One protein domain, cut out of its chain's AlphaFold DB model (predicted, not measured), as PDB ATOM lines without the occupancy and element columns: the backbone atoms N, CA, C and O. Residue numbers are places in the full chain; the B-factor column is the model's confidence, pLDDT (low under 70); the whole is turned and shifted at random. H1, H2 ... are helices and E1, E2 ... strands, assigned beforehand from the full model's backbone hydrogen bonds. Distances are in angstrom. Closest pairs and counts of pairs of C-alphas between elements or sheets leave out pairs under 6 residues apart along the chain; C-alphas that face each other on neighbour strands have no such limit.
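AT A GLANCE: This is residues 8 to 95 of the 222 residues of an uncharacterized protein of Mesorhizobium albiziae (UniProt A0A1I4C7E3). Two small three-stranded sheets are partly face to face, offset from each other, their strands crossing at a slant; E1, E4 and E3 make one sheet, E2, E5 and E6 the other. Two short helices, H1 and H2, make a corner at one end of the longest axis. The printed part has 88 residues, with six named strands and two named helices in the order E1 E2 E3 E4 H1 H2 E5 E6, a mixed class of helices and strands. The sheets run E1 - E4 - E3 and E2 - E5 - E6, both antiparallel. The whole is compact, with a radius of gyration of the C-alphas of 13.6 A and spans of 38 by 27 by 20 A.

HOW THE PARTS SIT: E1, residues 8 to 11, is an edge strand and the antiparallel neighbour of E4, residues 50 to 55, at 164 degrees between their directions. N 8 and O 53 are 2.9 A apart, within hydrogen-bond range. E4, the inner strand, forms a hairpin with E3, residues 38 to 44, where N 43 and O 52 are 2.9 A apart. In the second sheet E2, residues 24 to 28, is antiparallel to E5, residues 79 to 84, at 157 degrees, with N 27 and O 81 2.8 A apart. E5 and E6, residues 87 to 93, form a hairpin, with N 82 and O 90 2.8 A apart. This sheet is only just strongly twisted, its C-alphas lying up to 4.0 A off the best plane. Strands of the two sheets are apart, for instance E4 and E5. H1, residues 57 to 60, only grazes the sheet of E1, E4 and E3. H1 touches H2, residues 65 to 70, the closest C-alphas being those of Arg 59 and His 67, 4.1 A apart. H2 is on neither sheet. In H2 every O i to N i+4 pair is within hydrogen-bond range; H1 is too short for such a pair, and its one O i to N i+3 pair is within range.

IN THESE COORDINATES: E1 begins at C-alpha 8, (181.396, 184.816, 207.900), and is 10.0 A long. E2 measures 13.6 A, E3 15.2 A and E4 16.3 A. H1 measures 4.9 A, and H2, 8.3 A, begins at C-alpha 65, (203.708, 181.361, 203.055). E5 measures 17.0 A, and E6, 18.3 A, ends at C-alpha 93, (178.821, 180.565, 193.842).

THE WHOLE: The C-alphas farthest apart, those of Gln 14 and Gly 63, are 40.1 A apart. The printed part has no cut. The link from E1 to E2, residues 12 to 23, is long. The mean pLDDT of the printed part is 90.9, and residues 62 to 63 are under 70.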
ATOM      1  N   ILE A   8     182.777 185.296 207.894       95.19
ATOM      2  CA  ILE A   8     181.396 184.816 207.900       95.19
ATOM      3  C   ILE A   8     180.831 185.018 209.303       95.19
ATOM      4  O   ILE A   8     181.438 184.591 210.286       95.19
ATOM      5  N   SER A   9     179.644 185.615 209.397       94.56
ATOM      6  CA  SER A   9     178.880 185.686 210.642       94.56
ATOM      7  C   SER A   9     177.666 184.768 210.593       94.56
ATOM      8  O   SER A   9     176.855 184.847 209.674       94.56
ATOM      9  N   LEU A  10     177.506 183.931 211.617       95.12
ATOM     10  CA  LEU A  10     176.308 183.125 211.827       95.12
ATOM     11  C   LEU A  10     175.453 183.783 212.907       95.12
ATOM     12  O   LEU A  10     175.965 184.146 213.966       95.12
ATOM     13  N   VAL A  11     174.153 183.919 212.644       94.00
ATOM     14  CA  VAL A  11     173.175 184.474 213.587       94.00
ATOM     15  C   VAL A  11     172.255 183.358 214.069       94.00
ATOM     16  O   VAL A  11     171.512 182.766 213.289       94.00
ATOM     17  N   PHE A  12     172.282 183.093 215.368       94.88
ATOM     18  CA  PHE A  12     171.470 182.088 216.036       94.88
ATOM     19  C   PHE A  12     170.216 182.709 216.657       94.88
ATOM     20  O   PHE A  12     170.221 183.833 217.164       94.88
ATOM     21  N   ALA A  13     169.124 181.941 216.677       94.44
ATOM     22  CA  ALA A  13     167.879 182.365 217.318       94.44
ATOM     23  C   ALA A  13     168.047 182.572 218.839       94.44
ATOM     24  O   ALA A  13     167.439 183.476 219.427       94.44
ATOM     25  N   GLN A  14     168.906 181.768 219.471       94.31
ATOM     26  CA  GLN A  14     169.222 181.814 220.898       94.31
ATOM     27  C   GLN A  14     170.735 181.857 221.129       94.31
ATOM     28  O   GLN A  14     171.484 181.505 220.218       94.31
ATOM     29  N   PRO A  15     171.196 182.319 222.307       94.38
ATOM     30  CA  PRO A  15     172.616 182.325 222.618       94.38
ATOM     31  C   PRO A  15     173.177 180.902 222.597       94.38
ATOM     32  O   PRO A  15     172.567 179.991 223.155       94.38
ATOM     33  N   VAL A  16     174.334 180.725 221.969       86.56
ATOM     34  CA  VAL A  16     175.038 179.443 221.894       86.56
ATOM     35  C   VAL A  16     176.254 179.552 222.807       86.56
ATOM     36  O   VAL A  16     177.181 180.306 222.537       86.56
ATOM     37  N   GLY A  17     176.223 178.854 223.942       74.19
ATOM     38  CA  GLY A  17     177.266 178.916 224.976       74.19
ATOM     39  C   GLY A  17     178.496 178.053 224.684       74.19
ATOM     40  O   GLY A  17     179.190 177.660 225.617       74.19
ATOM     41  N   GLU A  18     178.738 177.698 223.421       79.75
ATOM     42  CA  GLU A  18     179.647 176.615 223.036       79.75
ATOM     43  C   GLU A  18     180.574 177.003 221.878       79.75
ATOM     44  O   GLU A  18     180.316 177.934 221.112       79.75
ATOM     45  N   TYR A  19     181.665 176.250 221.719       86.06
ATOM     46  CA  TYR A  19     182.603 176.408 220.609       86.06
ATOM     47  C   TYR A  19     181.964 175.877 219.309       86.06
ATOM     48  O   TYR A  19     181.542 174.720 219.231       86.06
ATOM     49  N   VAL A  20     181.807 176.743 218.301       93.50
ATOM     50  CA  VAL A  20     181.118 176.421 217.034       93.50
ATOM     51  C   VAL A  20     182.121 176.065 215.943       93.50
ATOM     52  O   VAL A  20     181.830 175.214 215.110       93.50
ATOM     53  N   LEU A  21     183.315 176.663 215.973       95.25
ATOM     54  CA  LEU A  21     184.307 176.533 214.907       95.25
ATOM     55  C   LEU A  21     184.632 175.082 214.477       95.25
ATOM     56  O   LEU A  21     184.598 174.835 213.276       95.25
ATOM     57  N   PRO A  22     184.853 174.095 215.374       94.94
ATOM     58  CA  PRO A  22     185.199 172.723 214.970       94.94
ATOM     59  C   PRO A  22     184.050 171.963 214.309       94.94
ATOM     60  O   PRO A  22     184.250 170.871 213.793       94.94
ATOM     61  N   ARG A  23     182.835 172.509 214.392       95.00
ATOM     62  CA  ARG A  23     181.610 171.946 213.818       95.00
ATOM     63  C   ARG A  23     181.272 172.590 212.476       95.00
ATOM     64  O   ARG A  23     180.310 172.171 211.834       95.00
ATOM     65  N   LEU A  24     182.029 173.616 212.076       97.25
ATOM     66  CA  LEU A  24     181.899 174.280 210.789       97.25
ATOM     67  C   LEU A  24     182.835 173.653 209.766       97.25
ATOM     68  O   LEU A  24     184.025 173.477 210.013       97.25
ATOM     69  N   GLU A  25     182.307 173.418 208.572       97.62
ATOM     70  CA  GLU A  25     183.098 172.974 207.429       97.62
ATOM     71  C   GLU A  25     182.702 173.780 206.192       97.62
ATOM     72  O   GLU A  25     181.531 174.123 206.005       97.62
ATOM     73  N   LEU A  26     183.679 174.053 205.325       97.56
ATOM     74  CA  LEU A  26     183.410 174.424 203.940       97.56
ATOM     75  C   LEU A  26     183.625 173.200 203.061       97.56
ATOM     76  O   LEU A  26     184.631 172.504 203.195       97.56
ATOM     77  N   ARG A  27     182.685 172.947 202.157       97.00
ATOM     78  CA  ARG A  27     182.704 171.812 201.235       97.00
ATOM     79  C   ARG A  27     182.586 172.289 199.797       97.00
ATOM     80  O   ARG A  27     181.846 173.233 199.515       97.00
ATOM     81  N   ARG A  28     183.300 171.627 198.891       94.69
ATOM     82  CA  ARG A  28     183.165 171.818 197.443       94.69
ATOM     83  C   ARG A  28     181.915 171.111 196.920       94.69
ATOM     84  O   ARG A  28     181.326 170.269 197.597       94.69
ATOM     85  N   SER A  29     181.530 171.415 195.683       88.00
ATOM     86  CA  SER A  29     180.371 170.810 195.009       88.00
ATOM     87  C   SER A  29     180.435 169.284 194.883       88.00
ATOM     88  O   SER A  29     179.395 168.633 194.844       88.00
ATOM     89  N   ASN A  30     181.640 168.712 194.844       88.19
ATOM     90  CA  ASN A  30     181.872 167.268 194.807       88.19
ATOM     91  C   ASN A  30     181.785 166.591 196.194       88.19
ATOM     92  O   ASN A  30     181.906 165.373 196.277       88.19
ATOM     93  N   GLY A  31     181.559 167.361 197.267       88.50
ATOM     94  CA  GLY A  31     181.449 166.880 198.646       88.50
ATOM     95  C   GLY A  31     182.746 166.947 199.457       88.50
ATOM     96  O   GLY A  31     182.689 166.777 200.681       88.50
ATOM     97  N   ASP A  32     183.883 167.243 198.818       94.44
ATOM     98  CA  ASP A  32     185.187 167.317 199.480       94.44
ATOM     99  C   ASP A  32     185.227 168.460 200.492       94.44
ATOM    100  O   ASP A  32     184.832 169.593 200.198       94.44
ATOM    101  N   VAL A  33     185.760 168.175 201.680       96.06
ATOM    102  CA  VAL A  33     186.015 169.192 202.703       96.06
ATOM    103  C   VAL A  33     187.207 170.045 202.268       96.06
ATOM    104  O   VAL A  33     188.252 169.532 201.867       96.06
ATOM    105  N   ILE A  34     187.056 171.364 202.343       95.25
ATOM    106  CA  ILE A  34     188.163 172.301 202.176       95.25
ATOM    107  C   ILE A  34     189.010 172.219 203.445       95.25
ATOM    108  O   ILE A  34     188.519 172.520 204.529       95.25
ATOM    109  N   ASP A  35     190.269 171.799 203.315       92.31
ATOM    110  CA  ASP A  35     191.172 171.651 204.459       92.31
ATOM    111  C   ASP A  35     191.411 172.996 205.155       92.31
ATOM    112  O   ASP A  35     191.657 174.000 204.481       92.31
ATOM    113  N   LYS A  36     191.319 173.001 206.494       91.50
ATOM    114  CA  LYS A  36     191.556 174.141 207.406       91.50
ATOM    115  C   LYS A  36     191.189 175.507 206.795       91.50
ATOM    116  O   LYS A  36     192.070 176.348 206.569       91.50
ATOM    117  N   PRO A  37     189.902 175.736 206.475       94.94
ATOM    118  CA  PRO A  37     189.491 176.931 205.748       94.94
ATOM    119  C   PRO A  37     189.429 178.165 206.653       94.94
ATOM    120  O   PRO A  37     189.493 179.290 206.161       94.94
ATOM    121  N   PHE A  38     189.321 177.964 207.967       95.94
ATOM    122  CA  PHE A  38     189.166 179.020 208.957       95.94
ATOM    123  C   PHE A  38     190.444 179.239 209.770       95.94
ATOM    124  O   PHE A  38     191.256 178.332 209.947       95.94
ATOM    125  N   LEU A  39     190.608 180.454 210.291       94.25
ATOM    126  CA  LEU A  39     191.525 180.715 211.399       94.25
ATOM    127  C   LEU A  39     190.972 180.058 212.671       94.25
ATOM    128  O   LEU A  39     189.765 180.118 212.891       94.25
ATOM    129  N   GLU A  40     191.837 179.506 213.528       93.31
ATOM    130  CA  GLU A  40     191.487 178.905 214.832       93.31
ATOM    131  C   GLU A  40     191.065 179.961 215.876       93.31
ATOM    132  O   GLU A  40     191.634 180.088 216.961       93.31
ATOM    133  N   GLN A  41     190.081 180.781 215.514       92.81
ATOM    134  CA  GLN A  41     189.544 181.876 216.298       92.81
ATOM    135  C   GLN A  41     188.076 182.114 215.922       92.81
ATOM    136  O   GLN A  41     187.717 182.195 214.748       92.81
ATOM    137  N   GLN A  42     187.235 182.307 216.938       93.69
ATOM    138  CA  GLN A  42     185.843 182.724 216.778       93.69
ATOM    139  C   GLN A  42     185.565 183.967 217.627       93.69
ATOM    140  O   GLN A  42     186.057 184.093 218.751       93.69
ATOM    141  N   LEU A  43     184.772 184.890 217.094       93.88
ATOM    142  CA  LEU A  43     184.448 186.164 217.730       93.88
ATOM    143  C   LEU A  43     182.960 186.193 218.072       93.88
ATOM    144  O   LEU A  43     182.117 186.306 217.182       93.88
ATOM    145  N   TRP A  44     182.628 186.095 219.357       94.25
ATOM    146  CA  TRP A  44     181.241 186.180 219.804       94.25
ATOM    147  C   TRP A  44     180.814 187.619 220.051       94.25
ATOM    148  O   TRP A  44     181.495 188.393 220.721       94.25
ATOM    149  N   SER A  45     179.621 187.957 219.570       93.31
ATOM    150  CA  SER A  45     178.913 189.144 220.049       93.31
ATOM    151  C   SER A  45     178.597 189.021 221.551       93.31
ATOM    152  O   SER A  45     178.359 187.906 222.024       93.31
ATOM    153  N   PRO A  46     178.451 190.142 222.284       92.62
ATOM    154  CA  PRO A  46     178.079 190.120 223.705       92.62
ATOM    155  C   PRO A  46     176.777 189.361 224.005       92.62
ATOM    156  O   PRO A  46     176.602 188.820 225.089       92.62
ATOM    157  N   SER A  47     175.860 189.304 223.033       93.00
ATOM    158  CA  SER A  47     174.594 188.571 223.152       93.00
ATOM    159  C   SER A  47     174.740 187.043 223.141       93.00
ATOM    160  O   SER A  47     173.766 186.345 223.415       93.00
ATOM    161  N   GLY A  48     175.899 186.518 222.726       94.38
ATOM    162  CA  GLY A  48     176.109 185.092 222.462       94.38
ATOM    163  C   GLY A  48     175.314 184.540 221.271       94.38
ATOM    164  O   GLY A  48     175.319 183.337 221.046       94.38
ATOM    165  N   LYS A  49     174.604 185.383 220.505       95.38
ATOM    166  CA  LYS A  49     173.775 184.955 219.360       95.38
ATOM    167  C   LYS A  49     174.477 185.042 218.016       95.38
ATOM    168  O   LYS A  49     173.959 184.538 217.032       95.38
ATOM    169  N   ILE A  50     175.603 185.737 217.950       95.31
ATOM    170  CA  ILE A  50     176.322 185.967 216.699       95.31
ATOM    171  C   ILE A  50     177.760 185.555 216.907       95.31
ATOM    172  O   ILE A  50     178.405 186.094 217.810       95.31
ATOM    173  N   VAL A  51     178.229 184.637 216.071       95.62
ATOM    174  CA  VAL A  51     179.640 184.266 215.972       95.62
ATOM    175  C   VAL A  51     180.158 184.701 214.615       95.62
ATOM    176  O   VAL A  51     179.523 184.436 213.598       95.62
ATOM    177  N   THR A  52     181.302 185.371 214.608       95.25
ATOM    178  CA  THR A  52     182.065 185.656 213.395       95.25
ATOM    179  C   THR A  52     183.288 184.755 213.364       95.25
ATOM    180  O   THR A  52     184.048 184.704 214.333       95.25
ATOM    181  N   VAL A  53     183.473 184.054 212.251       95.56
ATOM    182  CA  VAL A  53     184.668 183.261 211.951       95.56
ATOM    183  C   VAL A  53     185.402 183.897 210.779       95.56
ATOM    184  O   VAL A  53     184.777 184.475 209.885       95.56
ATOM    185  N   LEU A  54     186.728 183.814 210.798       95.12
ATOM    186  CA  LEU A  54     187.568 184.331 209.724       95.12
ATOM    187  C   LEU A  54     188.000 183.175 208.831       95.12
ATOM    188  O   LEU A  54     188.447 182.145 209.341       95.12
ATOM    189  N   LEU A  55     187.909 183.350 207.512       95.00
ATOM    190  CA  LEU A  55     188.664 182.500 206.595       95.00
ATOM    191  C   LEU A  55     190.149 182.727 206.870       95.00
ATOM    192  O   LEU A  55     190.549 183.827 207.248       95.00
ATOM    193  N   HIS A  56     190.961 181.682 206.724       91.00
ATOM    194  CA  HIS A  56     192.364 181.706 207.120       91.00
ATOM    195  C   HIS A  56     193.109 182.874 206.432       91.00
ATOM    196  O   HIS A  56     193.417 182.768 205.242       91.00
ATOM    197  N   PRO A  57     193.477 183.967 207.141       84.00
ATOM    198  CA  PRO A  57     193.964 185.191 206.494       84.00
ATOM    199  C   PRO A  57     195.253 184.965 205.703       84.00
ATOM    200  O   PRO A  57     195.444 185.536 204.633       84.00
ATOM    201  N   GLY A  58     196.091 184.040 206.188       83.25
ATOM    202  CA  GLY A  58     197.308 183.590 205.515       83.25
ATOM    203  C   GLY A  58     197.094 182.957 204.138       83.25
ATOM    204  O   GLY A  58     198.063 182.800 203.414       83.25
ATOM    205  N   ARG A  59     195.857 182.570 203.802       86.06
ATOM    206  CA  ARG A  59     195.446 181.996 202.513       86.06
ATOM    207  C   ARG A  59     194.539 182.941 201.721       86.06
ATOM    208  O   ARG A  59     194.311 182.697 200.544       86.06
ATOM    209  N   VAL A  60     194.045 184.013 202.341       78.88
ATOM    210  CA  VAL A  60     193.294 185.079 201.661       78.88
ATOM    211  C   VAL A  60     194.257 186.072 201.015       78.88
ATOM    212  O   VAL A  60     194.072 186.408 199.853       78.88
ATOM    213  N   LYS A  61     195.298 186.500 201.744       72.19
ATOM    214  CA  LYS A  61     196.275 187.478 201.250       72.19
ATOM    215  C   LYS A  61     197.398 186.803 200.462       72.19
ATOM    216  O   LYS A  61     198.075 185.913 200.984       72.19
ATOM    217  N   SER A  62     197.618 187.272 199.237       67.25
ATOM    218  CA  SER A  62     198.737 186.842 198.390       67.25
ATOM    219  C   SER A  62     200.115 187.185 198.997       67.25
ATOM    220  O   SER A  62     200.259 188.137 199.769       67.25
ATOM    221  N   GLY A  63     201.144 186.388 198.676       65.69
ATOM    222  CA  GLY A  63     202.523 186.595 199.152       65.69
ATOM    223  C   GLY A  63     202.778 186.198 200.611       65.69
ATOM    224  O   GLY A  63     203.785 186.595 201.202       65.69
ATOM    225  N   LEU A  64     201.860 185.439 201.214       75.44
ATOM    226  CA  LEU A  64     202.052 184.795 202.510       75.44
ATOM    227  C   LEU A  64     202.355 183.309 202.312       75.44
ATOM    228  O   LEU A  64     201.741 182.651 201.477       75.44
ATOM    229  N   ILE A  65     203.232 182.754 203.157       74.50
ATOM    230  CA  ILE A  65     203.708 181.361 203.055       74.50
ATOM    231  C   ILE A  65     202.545 180.370 202.919       74.50
ATOM    232  O   ILE A  65     202.608 179.457 202.106       74.50
ATOM    233  N   ALA A  66     201.471 180.541 203.695       71.50
ATOM    234  CA  ALA A  66     200.330 179.630 203.648       71.50
ATOM    235  C   ALA A  66     199.576 179.700 202.307       71.50
ATOM    236  O   ALA A  66     199.209 178.654 201.777       71.50
ATOM    237  N   HIS A  67     199.386 180.893 201.737       77.00
ATOM    238  CA  HIS A  67     198.795 181.061 200.410       77.00
ATOM    239  C   HIS A  67     199.675 180.394 199.349       77.00
ATOM    240  O   HIS A  67     199.171 179.630 198.533       77.00
ATOM    241  N   ASP A  68     200.991 180.598 199.415       75.12
ATOM    242  CA  ASP A  68     201.922 180.094 198.400       75.12
ATOM    243  C   ASP A  68     202.157 178.573 198.490       75.12
ATOM    244  O   ASP A  68     202.487 177.933 197.493       75.12
ATOM    245  N   THR A  69     201.988 177.974 199.675       76.50
ATOM    246  CA  THR A  69     202.230 176.535 199.908       76.50
ATOM    247  C   THR A  69     200.967 175.675 199.860       76.50
ATOM    248  O   THR A  69     201.039 174.529 199.422       76.50
ATOM    249  N   VAL A  70     199.819 176.199 200.307       80.69
ATOM    250  CA  VAL A  70     198.540 175.462 200.410       80.69
ATOM    251  C   VAL A  70     197.507 175.964 199.396       80.69
ATOM    252  O   VAL A  70     196.565 175.244 199.067       80.69
ATOM    253  N   GLY A  71     197.677 177.177 198.869       85.25
ATOM    254  CA  GLY A  71     196.713 177.830 197.989       85.25
ATOM    255  C   GLY A  71     195.604 178.576 198.745       85.25
ATOM    256  O   GLY A  71     195.502 178.501 199.981       85.25
ATOM    257  N   PRO A  72     194.743 179.303 198.011       89.56
ATOM    258  CA  PRO A  72     193.619 180.022 198.596       89.56
ATOM    259  C   PRO A  72     192.589 179.075 199.223       89.56
ATOM    260  O   PRO A  72     192.608 177.859 199.025       89.56
ATOM    261  N   VAL A  73     191.697 179.632 200.045       93.31
ATOM    262  CA  VAL A  73     190.582 178.864 200.630       93.31
ATOM    263  C   VAL A  73     189.501 178.591 199.587       93.31
ATOM    264  O   VAL A  73     188.932 177.503 199.571       93.31
ATOM    265  N   LEU A  74     189.220 179.573 198.729       94.50
ATOM    266  CA  LEU A  74     188.166 179.531 197.722       94.50
ATOM    267  C   LEU A  74     188.766 179.801 196.341       94.50
ATOM    268  O   LEU A  74     189.681 180.616 196.216       94.50
ATOM    269  N   HIS A  75     188.213 179.170 195.307       92.31
ATOM    270  CA  HIS A  75     188.566 179.451 193.919       92.31
ATOM    271  C   HIS A  75     187.359 180.003 193.163       92.31
ATOM    272  O   HIS A  75     186.220 179.615 193.423       92.31
ATOM    273  N   ALA A  76     187.610 180.926 192.232       94.12
ATOM    274  CA  ALA A  76     186.572 181.448 191.354       94.12
ATOM    275  C   ALA A  76     185.914 180.316 190.549       94.12
ATOM    276  O   ALA A  76     186.548 179.306 190.245       94.12
ATOM    277  N   ASP A  77     184.639 180.509 190.224       93.75
ATOM    278  CA  ASP A  77     183.793 179.579 189.473       93.75
ATOM    279  C   ASP A  77     183.485 178.250 190.195       93.75
ATOM    280  O   ASP A  77     182.868 177.351 189.621       93.75
ATOM    281  N   GLU A  78     183.824 178.137 191.485       93.81
ATOM    282  CA  GLU A  78     183.408 177.016 192.331       93.81
ATOM    283  C   GLU A  78     182.070 177.281 193.044       93.81
ATOM    284  O   GLU A  78     181.714 178.409 193.401       93.81
ATOM    285  N   LEU A  79     181.334 176.202 193.320       96.31
ATOM    286  CA  LEU A  79     180.220 176.202 194.267       96.31
ATOM    287  C   LEU A  79     180.724 175.672 195.613       96.31
ATOM    288  O   LEU A  79     181.252 174.560 195.687       96.31
ATOM    289  N   VAL A  80     180.507 176.451 196.674       97.31
ATOM    290  CA  VAL A  80     180.930 176.119 198.040       97.31
ATOM    291  C   VAL A  80     179.730 176.083 198.980       97.31
ATOM    292  O   VAL A  80     178.831 176.928 198.909       97.31
ATOM    293  N   VAL A  81     179.731 175.099 199.876       97.56
ATOM    294  CA  VAL A  81     178.692 174.847 200.874       97.56
ATOM    295  C   VAL A  81     179.284 174.996 202.272       97.56
ATOM    296  O   VAL A  81     180.278 174.352 202.591       97.56
ATOM    297  N   LEU A  82     178.671 175.833 203.110       97.62
ATOM    298  CA  LEU A  82     178.947 175.894 204.543       97.62
ATOM    299  C   LEU A  82     178.003 174.948 205.276       97.62
ATOM    300  O   LEU A  82     176.775 175.048 205.138       97.62
ATOM    301  N   THR A  83     178.580 174.078 206.094       97.25
ATOM    302  CA  THR A  83     177.839 173.174 206.970       97.25
ATOM    303  C   THR A  83     178.123 173.471 208.435       97.25
ATOM    304  O   THR A  83     179.229 173.875 208.786       97.25
ATOM    305  N   LEU A  84     177.127 173.233 209.285       96.12
ATOM    306  CA  LEU A  84     177.251 173.197 210.739       96.12
ATOM    307  C   LEU A  84     176.731 171.842 211.215       96.12
ATOM    308  O   LEU A  84     175.604 171.484 210.882       96.12
ATOM    309  N   ASP A  85     177.547 171.087 211.950       94.81
ATOM    310  CA  ASP A  85     177.193 169.736 212.413       94.81
ATOM    311  C   ASP A  85     176.781 168.804 211.249       94.81
ATOM    312  O   ASP A  85     175.846 168.011 211.338       94.81
ATOM    313  N   GLY A  86     177.467 168.944 210.105       94.44
ATOM    314  CA  GLY A  86     177.195 168.199 208.868       94.44
ATOM    315  C   GLY A  86     175.940 168.641 208.103       94.44
ATOM    316  O   GLY A  86     175.723 168.192 206.978       94.44
ATOM    317  N   GLN A  87     175.132 169.546 208.657       95.25
ATOM    318  CA  GLN A  87     173.959 170.089 207.983       95.25
ATOM    319  C   GLN A  87     174.331 171.322 207.161       95.25
ATOM    320  O   GLN A  87     174.927 172.270 207.674       95.25
ATOM    321  N   GLU A  88     173.928 171.350 205.891       95.88
ATOM    322  CA  GLU A  88     174.040 172.552 205.065       95.88
ATOM    323  C   GLU A  88     173.229 173.706 205.666       95.88
ATOM    324  O   GLU A  88     172.019 173.600 205.878       95.88
ATOM    325  N   ILE A  89     173.906 174.834 205.878       95.81
ATOM    326  CA  ILE A  89     173.282 176.085 206.321       95.81
ATOM    327  C   ILE A  89     173.335 177.176 205.250       95.81
ATOM    328  O   ILE A  89     172.507 178.089 205.265       95.81
ATOM    329  N   LYS A  90     174.283 177.103 204.305       95.31
ATOM    330  CA  LYS A  90     174.390 178.065 203.203       95.31
ATOM    331  C   LYS A  90     175.203 177.510 202.035       95.31
ATOM    332  O   LYS A  90     176.151 176.761 202.235       95.31
ATOM    333  N   ARG A  91     174.869 177.959 200.823       95.50
ATOM    334  CA  ARG A  91     175.630 177.717 199.590       95.50
ATOM    335  C   ARG A  91     175.896 179.014 198.839       95.50
ATOM    336  O   ARG A  91     175.039 179.906 198.837       95.50
ATOM    337  N   TRP A  92     177.037 179.095 198.162       95.31
ATOM    338  CA  TRP A  92     177.396 180.227 197.311       95.31
ATOM    339  C   TRP A  92     178.119 179.778 196.046       95.31
ATOM    340  O   TRP A  92     178.935 178.863 196.086       95.31
ATOM    341  N   ASN A  93     177.881 180.510 194.957       95.94
ATOM    342  CA  ASN A  93     178.821 180.565 193.842       95.94
ATOM    343  C   ASN A  93     179.946 181.543 194.200       95.94
ATOM    344  O   ASN A  93     179.678 182.668 194.660       95.94
ATOM    345  N   VAL A  94     181.182 181.103 194.008       96.00
ATOM    346  CA  VAL A  94     182.391 181.893 194.216       96.00
ATOM    347  C   VAL A  94     182.721 182.623 192.916       96.00
ATOM    348  O   VAL A  94     182.828 182.013 191.859       96.00
ATOM    349  N   GLY A  95     182.820 183.947 192.983       94.44
ATOM    350  CA  GLY A  95     183.261 184.787 191.870       94.44
ATOM    351  C   GLY A  95     184.751 185.103 191.958       94.44
ATOM    352  O   GLY A  95     185.470 184.543 192.783       94.44
TER     353      GLY A  95